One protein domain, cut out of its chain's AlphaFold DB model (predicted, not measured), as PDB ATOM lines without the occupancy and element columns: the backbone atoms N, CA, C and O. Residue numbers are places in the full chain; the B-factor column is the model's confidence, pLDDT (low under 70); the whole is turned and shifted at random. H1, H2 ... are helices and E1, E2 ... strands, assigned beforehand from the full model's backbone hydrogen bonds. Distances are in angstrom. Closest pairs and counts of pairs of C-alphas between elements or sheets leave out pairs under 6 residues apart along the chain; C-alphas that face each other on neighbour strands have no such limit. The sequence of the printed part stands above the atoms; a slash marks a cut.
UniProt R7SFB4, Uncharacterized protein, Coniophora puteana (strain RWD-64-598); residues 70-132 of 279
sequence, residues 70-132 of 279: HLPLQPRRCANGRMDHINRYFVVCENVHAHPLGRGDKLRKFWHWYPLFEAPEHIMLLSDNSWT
ATOM      1  N   HIS A  70      35.292 -28.010  -0.799       94.31
ATOM      2  CA  HIS A  70      36.504 -28.473  -1.483       94.31
ATOM      3  C   HIS A  70      37.357 -29.464  -0.674       94.31
ATOM      4  O   HIS A  70      38.558 -29.587  -0.897       94.31
ATOM      5  N   LEU A  71      36.743 -30.185   0.270       95.25
ATOM      6  CA  LEU A  71      37.404 -31.244   1.030       95.25
ATOM      7  C   LEU A  71      37.124 -32.609   0.402       95.25
ATOM      8  O   LEU A  71      36.046 -32.790  -0.179       95.25
ATOM      9  N   PRO A  72      38.062 -33.562   0.545       94.62
ATOM     10  CA  PRO A  72      37.879 -34.914   0.049       94.62
ATOM     11  C   PRO A  72      36.663 -35.553   0.718       94.62
ATOM     12  O   PRO A  72      36.467 -35.472   1.937       94.62
ATOM     13  N   LEU A  73      35.819 -36.165  -0.101       94.62
ATOM     14  CA  LEU A  73      34.633 -36.862   0.353       94.62
ATOM     15  C   LEU A  73      34.999 -38.264   0.824       94.62
ATOM     16  O   LEU A  73      35.845 -38.938   0.242       94.62
ATOM     17  N   GLN A  74      34.317 -38.716   1.870       93.56
ATOM     18  CA  GLN A  74      34.536 -40.036   2.439       93.56
ATOM     19  C   GLN A  74      33.623 -41.054   1.757       93.56
ATOM     20  O   GLN A  74      32.395 -40.895   1.817       93.56
ATOM     21  N   PRO A  75      34.178 -42.099   1.125       92.75
ATOM     22  CA  PRO A  75      33.380 -43.168   0.564       92.75
ATOM     23  C   PRO A  75      32.804 -44.031   1.683       92.75
ATOM     24  O   PRO A  75      33.449 -44.351   2.681       92.75
ATOM     25  N   ARG A  76      31.539 -44.400   1.531       92.06
ATOM     26  CA  ARG A  76      30.795 -45.239   2.460       92.06
ATOM     27  C   ARG A  76      30.014 -46.268   1.666       92.06
ATOM     28  O   ARG A  76      29.507 -46.000   0.578       92.06
ATOM     29  N   ARG A  77      29.866 -47.449   2.253       91.94
ATOM     30  CA  ARG A  77      29.010 -48.507   1.728       91.94
ATOM     31  C   ARG A  77      27.716 -48.554   2.520       91.94
ATOM     32  O   ARG A  77      27.723 -48.542   3.752       91.94
ATOM     33  N   CYS A  78      26.586 -48.616   1.827       90.12
ATOM     34  CA  CYS A  78      25.299 -48.771   2.487       90.12
ATOM     35  C   CYS A  78      25.152 -50.203   3.021       90.12
ATOM     36  O   CYS A  78      24.867 -51.133   2.268       90.12
ATOM     37  N   ALA A  79      25.356 -50.377   4.329       87.31
ATOM     38  CA  ALA A  79      25.194 -51.670   4.997       87.31
ATOM     39  C   ALA A  79      23.725 -51.998   5.312       87.31
ATOM     40  O   ALA A  79      23.336 -53.159   5.329       87.31
ATOM     41  N   ASN A  80      22.904 -50.970   5.551       84.81
ATOM     42  CA  ASN A  80      21.522 -51.111   5.996       84.81
ATOM     43  C   ASN A  80      20.618 -50.251   5.111       84.81
ATOM     44  O   ASN A  80      20.630 -49.023   5.218       84.81
ATOM     45  N   GLY A  81      19.840 -50.891   4.246       81.12
ATOM     46  CA  GLY A  81      19.003 -50.207   3.269       81.12
ATOM     47  C   GLY A  81      17.972 -51.130   2.636       81.12
ATOM     48  O   GLY A  81      17.868 -52.312   2.971       81.12
ATOM     49  N   ARG A  82      17.183 -50.581   1.716       80.44
ATOM     50  CA  ARG A  82      16.347 -51.401   0.834       80.44
ATOM     51  C   ARG A  82      17.225 -52.111  -0.200       80.44
ATOM     52  O   ARG A  82      18.361 -51.709  -0.444       80.44
ATOM     53  N   MET A  83      16.685 -53.157  -0.822       79.38
ATOM     54  CA  MET A  83      17.424 -53.976  -1.788       79.38
ATOM     55  C   MET A  83      17.957 -53.190  -2.997       79.38
ATOM     56  O   MET A  83      18.951 -53.601  -3.579       79.38
ATOM     57  N   ASP A  84      17.352 -52.052  -3.344       81.19
ATOM     58  CA  ASP A  84      17.786 -51.178  -4.445       81.19
ATOM     59  C   ASP A  84      19.067 -50.380  -4.147       81.19
ATOM     60  O   ASP A  84      19.673 -49.815  -5.062       81.19
ATOM     61  N   HIS A  85      19.499 -50.322  -2.881       82.44
ATOM     62  CA  HIS A  85      20.706 -49.587  -2.498       82.44
ATOM     63  C   HIS A  85      21.573 -50.219  -1.411       82.44
ATOM     64  O   HIS A  85      22.629 -49.675  -1.088       82.44
ATOM     65  N   ILE A  86      21.189 -51.376  -0.873       87.69
ATOM     66  CA  ILE A  86      22.099 -52.178  -0.056       87.69
ATOM     67  C   ILE A  86      23.346 -52.532  -0.878       87.69
ATOM     68  O   ILE A  86      23.257 -52.819  -2.069       87.69
ATOM     69  N   ASN A  87      24.518 -52.474  -0.251       85.94
ATOM     70  CA  ASN A  87      25.821 -52.666  -0.894       85.94
ATOM     71  C   ASN A  87      26.207 -51.638  -1.966       85.94
ATOM     72  O   ASN A  87      27.240 -51.814  -2.603       85.94
ATOM     73  N   ARG A  88      25.453 -50.546  -2.139       90.69
ATOM     74  CA  ARG A  88      25.889 -49.437  -2.999       90.69
ATOM     75  C   ARG A  88      26.856 -48.510  -2.276       90.69
ATOM     76  O   ARG A  88      26.735 -48.293  -1.064       90.69
ATOM     77  N   TYR A  89      27.771 -47.934  -3.049       90.50
ATOM     78  CA  TYR A  89      28.700 -46.911  -2.590       90.50
ATOM     79  C   TYR A  89      28.105 -45.515  -2.743       90.50
ATOM     80  O   TYR A  89      27.448 -45.189  -3.734       90.50
ATOM     81  N   PHE A  90      28.350 -44.686  -1.742       93.06
ATOM     82  CA  PHE A  90      28.051 -43.265  -1.759       93.06
ATOM     83  C   PHE A  90      29.184 -42.513  -1.081       93.06
ATOM     84  O   PHE A  90      29.904 -43.061  -0.249       93.06
ATOM     85  N   VAL A  91      29.329 -41.246  -1.422       94.56
ATOM     86  CA  VAL A  91      30.288 -40.349  -0.789       94.56
ATOM     87  C   VAL A  91      29.568 -39.358   0.104       94.56
ATOM     88  O   VAL A  91      28.447 -38.940  -0.189       94.56
ATOM     89  N   VAL A  92      30.203 -38.999   1.214       95.00
ATOM     90  CA  VAL A  92      29.681 -38.050   2.201       95.00
ATOM     91  C   VAL A  92      30.753 -37.032   2.538       95.00
ATOM     92  O   VAL A  92      31.927 -37.369   2.668       95.00
ATOM     93  N   CYS A  93      30.344 -35.781   2.724       95.44
ATOM     94  CA  CYS A  93      31.232 -34.777   3.291       95.44
ATOM     95  C   CYS A  93      31.062 -34.730   4.813       95.44
ATOM     96  O   CYS A  93      29.945 -34.573   5.314       95.44
ATOM     97  N   GLU A  94      32.172 -34.825   5.542       93.75
ATOM     98  CA  GLU A  94      32.184 -34.744   7.006       93.75
ATOM     99  C   GLU A  94      32.221 -33.294   7.518       93.75
ATOM    100  O   GLU A  94      31.808 -33.024   8.648       93.75
ATOM    101  N   ASN A  95      32.622 -32.330   6.682       92.38
ATOM    102  CA  ASN A  95      32.702 -30.922   7.063       92.38
ATOM    103  C   ASN A  95      31.369 -30.178   6.887       92.38
ATOM    104  O   ASN A  95      31.233 -29.242   6.100       92.38
ATOM    105  N   VAL A  96      30.372 -30.580   7.671       89.25
ATOM    106  CA  VAL A  96      29.014 -30.017   7.595       89.25
ATOM    107  C   VAL A  96      28.965 -28.521   7.958       89.25
ATOM    108  O   VAL A  96      28.038 -27.826   7.555       89.25
ATOM    109  N   HIS A  97      29.954 -28.015   8.702       88.25
ATOM    110  CA  HIS A  97      30.019 -26.618   9.152       88.25
ATOM    111  C   HIS A  97      30.386 -25.636   8.034       88.25
ATOM    112  O   HIS A  97      30.014 -24.471   8.106       88.25
ATOM    113  N   ALA A  98      31.094 -26.101   7.000       87.50
ATOM    114  CA  ALA A  98      31.481 -25.281   5.853       87.50
ATOM    115  C   ALA A  98      30.404 -25.229   4.756       87.50
ATOM    116  O   ALA A  98      30.593 -24.584   3.727       87.50
ATOM    117  N   HIS A  99      29.284 -25.929   4.939       88.50
ATOM    118  CA  HIS A  99      28.214 -25.965   3.953       88.50
ATOM    119  C   HIS A  99      27.240 -24.798   4.121       88.50
ATOM    120  O   HIS A  99      26.976 -24.372   5.249       88.50
ATOM    121  N   PRO A 100      26.626 -24.324   3.023       83.69
ATOM    122  CA  PRO A 100      25.573 -23.325   3.111       83.69
ATOM    123  C   PRO A 100      24.435 -23.832   4.004       83.69
ATOM    124  O   PRO A 100      23.992 -24.984   3.892       83.69
ATOM    125  N   LEU A 101      23.957 -22.959   4.894       80.12
ATOM    126  CA  LEU A 101      22.849 -23.270   5.791       80.12
ATOM    127  C   LEU A 101      21.630 -23.713   4.976       80.12
ATOM    128  O   LEU A 101      21.238 -23.094   3.985       80.12
ATOM    129  N   GLY A 102      21.032 -24.828   5.390       75.69
ATOM    130  CA  GLY A 102      19.798 -25.306   4.799       75.69
ATOM    131  C   GLY A 102      18.622 -24.405   5.148       75.69
ATOM    132  O   GLY A 102      18.672 -23.582   6.059       75.69
ATOM    133  N   ARG A 103      17.507 -24.610   4.444       64.38
ATOM    134  CA  ARG A 103      16.239 -23.958   4.774       64.38
ATOM    135  C   ARG A 103      15.835 -24.376   6.205       64.38
ATOM    136  O   ARG A 103      15.503 -25.542   6.418       64.38
ATOM    137  N   GLY A 104      15.889 -23.443   7.159       73.56
ATOM    138  CA  GLY A 104      15.541 -23.663   8.572       73.56
ATOM    139  C   GLY A 104      16.719 -23.958   9.511       73.56
ATOM    140  O   GLY A 104      16.597 -24.862  10.335       73.56
ATOM    141  N   ASP A 105      17.843 -23.245   9.357       69.50
ATOM    142  CA  ASP A 105      19.011 -23.209  10.267       69.50
ATOM    143  C   ASP A 105      19.695 -24.551  10.559       69.50
ATOM    144  O   ASP A 105      20.509 -24.686  11.471       69.50
ATOM    145  N   LYS A 106      19.396 -25.575   9.760       79.25
ATOM    146  CA  LYS A 106      20.038 -26.884   9.869       79.25
ATOM    147  C   LYS A 106      21.215 -26.952   8.912       79.25
ATOM    148  O   LYS A 106      21.072 -26.665   7.720       79.25
ATOM    149  N   LEU A 107      22.357 -27.392   9.435       81.75
ATOM    150  CA  LEU A 107      23.532 -27.717   8.633       81.75
ATOM    151  C   LEU A 107      23.149 -28.751   7.562       81.75
ATOM    152  O   LEU A 107      22.549 -29.791   7.862       81.75
ATOM    153  N   ARG A 108      23.463 -28.455   6.298       83.50
ATOM    154  CA  ARG A 108      23.206 -29.366   5.178       83.50
ATOM    155  C   ARG A 108      24.291 -30.425   5.129       83.50
ATOM    156  O   ARG A 108      25.462 -30.095   5.019       83.50
ATOM    157  N   LYS A 109      23.919 -31.703   5.148       89.06
ATOM    158  CA  LYS A 109      24.854 -32.790   4.832       89.06
ATOM    159  C   LYS A 109      24.936 -32.948   3.313       89.06
ATOM    160  O   LYS A 109      23.894 -33.068   2.671       89.06
ATOM    161  N   PHE A 110      26.147 -32.957   2.762       92.50
ATOM    162  CA  PHE A 110      26.378 -33.325   1.365       92.50
ATOM    163  C   PHE A 110      26.557 -34.837   1.263       92.50
ATOM    164  O   PHE A 110      27.324 -35.415   2.037       92.50
ATOM    165  N   TRP A 111      25.872 -35.458   0.308       93.19
ATOM    166  CA  TRP A 111      26.067 -36.855  -0.056       93.19
ATOM    167  C   TRP A 111      25.717 -37.072  -1.529       93.19
ATOM    168  O   TRP A 111      24.841 -36.388  -2.061       93.19
ATOM    169  N   HIS A 112      26.383 -38.028  -2.173       93.25
ATOM    170  CA  HIS A 112      26.162 -38.370  -3.579       93.25
ATOM    171  C   HIS A 112      26.322 -39.885  -3.792       93.25
ATOM    172  O   HIS A 112      27.231 -40.496  -3.229       93.25
ATOM    173  N   TRP A 113      25.418 -40.506  -4.557       91.06
ATOM    174  CA  TRP A 113      25.468 -41.942  -4.869       91.06
ATOM    175  C   TRP A 113      26.336 -42.195  -6.089       91.06
ATOM    176  O   TRP A 113      26.119 -41.557  -7.111       91.06
ATOM    177  N   TYR A 114      27.194 -43.213  -6.035       86.31
ATOM    178  CA  TYR A 114      27.791 -43.717  -7.264       86.31
ATOM    179  C   TYR A 114      26.767 -44.545  -8.065       86.31
ATOM    180  O   TYR A 114      25.911 -45.249  -7.485       86.31
ATOM    181  N   PRO A 115      26.818 -44.480  -9.406       80.44
ATOM    182  CA  PRO A 115      26.082 -45.402 -10.257       80.44
ATOM    183  C   PRO A 115      26.463 -46.849  -9.919       80.44
ATOM    184  O   PRO A 115      27.598 -47.140  -9.550       80.44
ATOM    185  N   LEU A 116      25.496 -47.768 -10.025       65.25
ATOM    186  CA  LEU A 116      25.635 -49.174  -9.602       65.25
ATOM    187  C   LEU A 116      26.837 -49.906 -10.214       65.25
ATOM    188  O   LEU A 116      27.331 -50.851  -9.610       65.25
ATOM    189  N   PHE A 117      27.281 -49.474 -11.392       65.19
ATOM    190  CA  PHE A 117      28.312 -50.138 -12.186       65.19
ATOM    191  C   PHE A 117      29.519 -49.240 -12.484       65.19
ATOM    192  O   PHE A 117      30.405 -49.652 -13.219       65.19
ATOM    193  N   GLU A 118      29.556 -48.028 -11.925       65.06
ATOM    194  CA  GLU A 118      30.586 -47.023 -12.238       65.06
ATOM    195  C   GLU A 118      31.243 -46.466 -10.973       65.06
ATOM    196  O   GLU A 118      31.775 -45.363 -10.995       65.06
ATOM    197  N   ALA A 119      31.197 -47.189  -9.849       69.31
ATOM    198  CA  ALA A 119      32.036 -46.825  -8.715       69.31
ATOM    199  C   ALA A 119      33.499 -47.065  -9.122       69.31
ATOM    200  O   ALA A 119      33.850 -48.213  -9.412       69.31
ATOM    201  N   PRO A 120      34.352 -46.030  -9.164       73.31
ATOM    202  CA  PRO A 120      35.757 -46.221  -9.479       73.31
ATOM    203  C   PRO A 120      36.407 -47.211  -8.507       73.31
ATOM    204  O   PRO A 120      36.102 -47.203  -7.312       73.31
ATOM    205  N   GLU A 121      37.341 -48.037  -8.985       77.69
ATOM    206  CA  GLU A 121      37.992 -49.054  -8.143       77.69
ATOM    207  C   GLU A 121      38.646 -48.447  -6.892       77.69
ATOM    208  O   GLU A 121      38.600 -49.037  -5.814       77.69
ATOM    209  N   HIS A 122      39.171 -47.221  -6.997       71.50
ATOM    210  CA  HIS A 122      39.732 -46.500  -5.857       71.50
ATOM    211  C   HIS A 122      38.687 -46.228  -4.762       71.50
ATOM    212  O   HIS A 122      39.012 -46.367  -3.588       71.50
ATOM    213  N   ILE A 123      37.429 -45.920  -5.110       76.25
ATOM    214  CA  ILE A 123      36.336 -45.715  -4.143       76.25
ATOM    215  C   ILE A 123      36.063 -47.010  -3.387       76.25
ATOM    216  O   ILE A 123      35.924 -46.977  -2.165       76.25
ATOM    217  N   MET A 124      36.014 -48.135  -4.105       77.12
ATOM    218  CA  MET A 124      35.781 -49.451  -3.509       77.12
ATOM    219  C   MET A 124      36.905 -49.815  -2.529       77.12
ATOM    220  O   MET A 124      36.631 -50.174  -1.383       77.12
ATOM    221  N   LEU A 125      38.163 -49.619  -2.940       74.44
ATOM    222  CA  LEU A 125      39.340 -49.870  -2.103       74.44
ATOM    223  C   LEU A 125      39.391 -48.959  -0.865       74.44
ATOM    224  O   LEU A 125      39.720 -49.421   0.228       74.44
ATOM    225  N   LEU A 126      39.027 -47.681  -1.012       69.81
ATOM    226  CA  LEU A 126      38.979 -46.713   0.089       69.81
ATOM    227  C   LEU A 126      37.927 -47.096   1.140       69.81
ATOM    228  O   LEU A 126      38.163 -46.948   2.337       69.81
ATOM    229  N   SER A 127      36.770 -47.604   0.713       66.94
ATOM    230  CA  SER A 127      35.694 -47.996   1.630       66.94
ATOM    231  C   SER A 127      35.955 -49.281   2.417       66.94
ATOM    232  O   SER A 127      35.372 -49.450   3.490       66.94
ATOM    233  N   ASP A 128      36.836 -50.160   1.934       64.69
ATOM    234  CA  ASP A 128      37.192 -51.414   2.610       64.69
ATOM    235  C   ASP A 128      38.335 -51.242   3.642       64.69
ATOM    236  O   ASP A 128      38.867 -52.223   4.159       64.69
ATOM    237  N   ASN A 129      38.681 -49.994   4.005       54.31
ATOM    238  CA  ASN A 129      39.699 -49.626   5.008       54.31
ATOM    239  C   ASN A 129      41.115 -50.186   4.745       54.31
ATOM    240  O   ASN A 129      41.942 -50.200   5.657       54.31
ATOM    241  N   SER A 130      41.433 -50.642   3.530       48.03
ATOM    242  CA  SER A 130      42.743 -51.240   3.216       48.03
ATOM    243  C   SER A 130      43.783 -50.231   2.723       48.03
ATOM    244  O   SER A 130      44.947 -50.586   2.529       48.03
ATOM    245  N   TRP A 131      43.402 -48.963   2.549       40.12
ATOM    246  CA  TRP A 131      44.319 -47.926   2.086       40.12
ATOM    247  C   TRP A 131      45.126 -47.336   3.250       40.12
ATOM    248  O   TRP A 131      44.731 -46.359   3.885       40.12
ATOM    249  N   THR A 132      46.294 -47.916   3.529       42.00
ATOM    250  CA  THR A 132      47.388 -47.150   4.137       42.00
ATOM    251  C   THR A 132      47.956 -46.235   3.055       42.00
ATOM    252  O   THR A 132      48.364 -46.762   2.015       42.00
TER     253      THR A 132
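This is residues 70 to 132 of the 279 residues of an uncharacterized protein of Coniophora puteana (strain RWD-64-598) (UniProt R7SFB4). Little regular structure: a small sheet of three short strands has long loops reaching out past its two ends, residues 78 to 88 and 93 to 110, and one short helix, H1, over E1. The 63 printed residues run E1, E2, E3, H1, with 18 in named elements; the class is mixed. The sheet, E1 - E2 - E3, is antiparallel, a meander, each strand the antiparallel neighbour of the one before. The whole is loose, radius of gyration of the C-alphas 13.4 A, spanning 35 by 31 by 18 A.

E1, residues 74 to 77, forms a hairpin with E2, residues 89 to 92; N 76 and O 90 are 2.8 A apart, within hydrogen-bond range. E2 forms a hairpin with E3, residues 111 to 113, with N 91 and O 112 at 2.9 A. H1, residues 121 to 127, is on the sheet over E1, height 8.4 A, and stands up from it at 49 degrees; the closest C-alphas of E1 and H1, Pro 75 and Ser 127, are 5.5 A apart. In H1 every O i to N i+4 pair is within hydrogen-bond range.

E1 begins at C-alpha 74 (34.536, -40.036, 2.439); H1 ends at C-alpha 127 (35.694, -47.996, 1.630). E1, E2 and H1 each measure 10.1 A, E3 7.0 A.

The farthest C-alphas, Gly 104 and Thr 132, are 39.8 A apart. The printed part has no cut; links E1 to E2 and E2 to E3 are long. Residues 103, 105, 116 to 119 and 126 to 132 have pLDDT under 70.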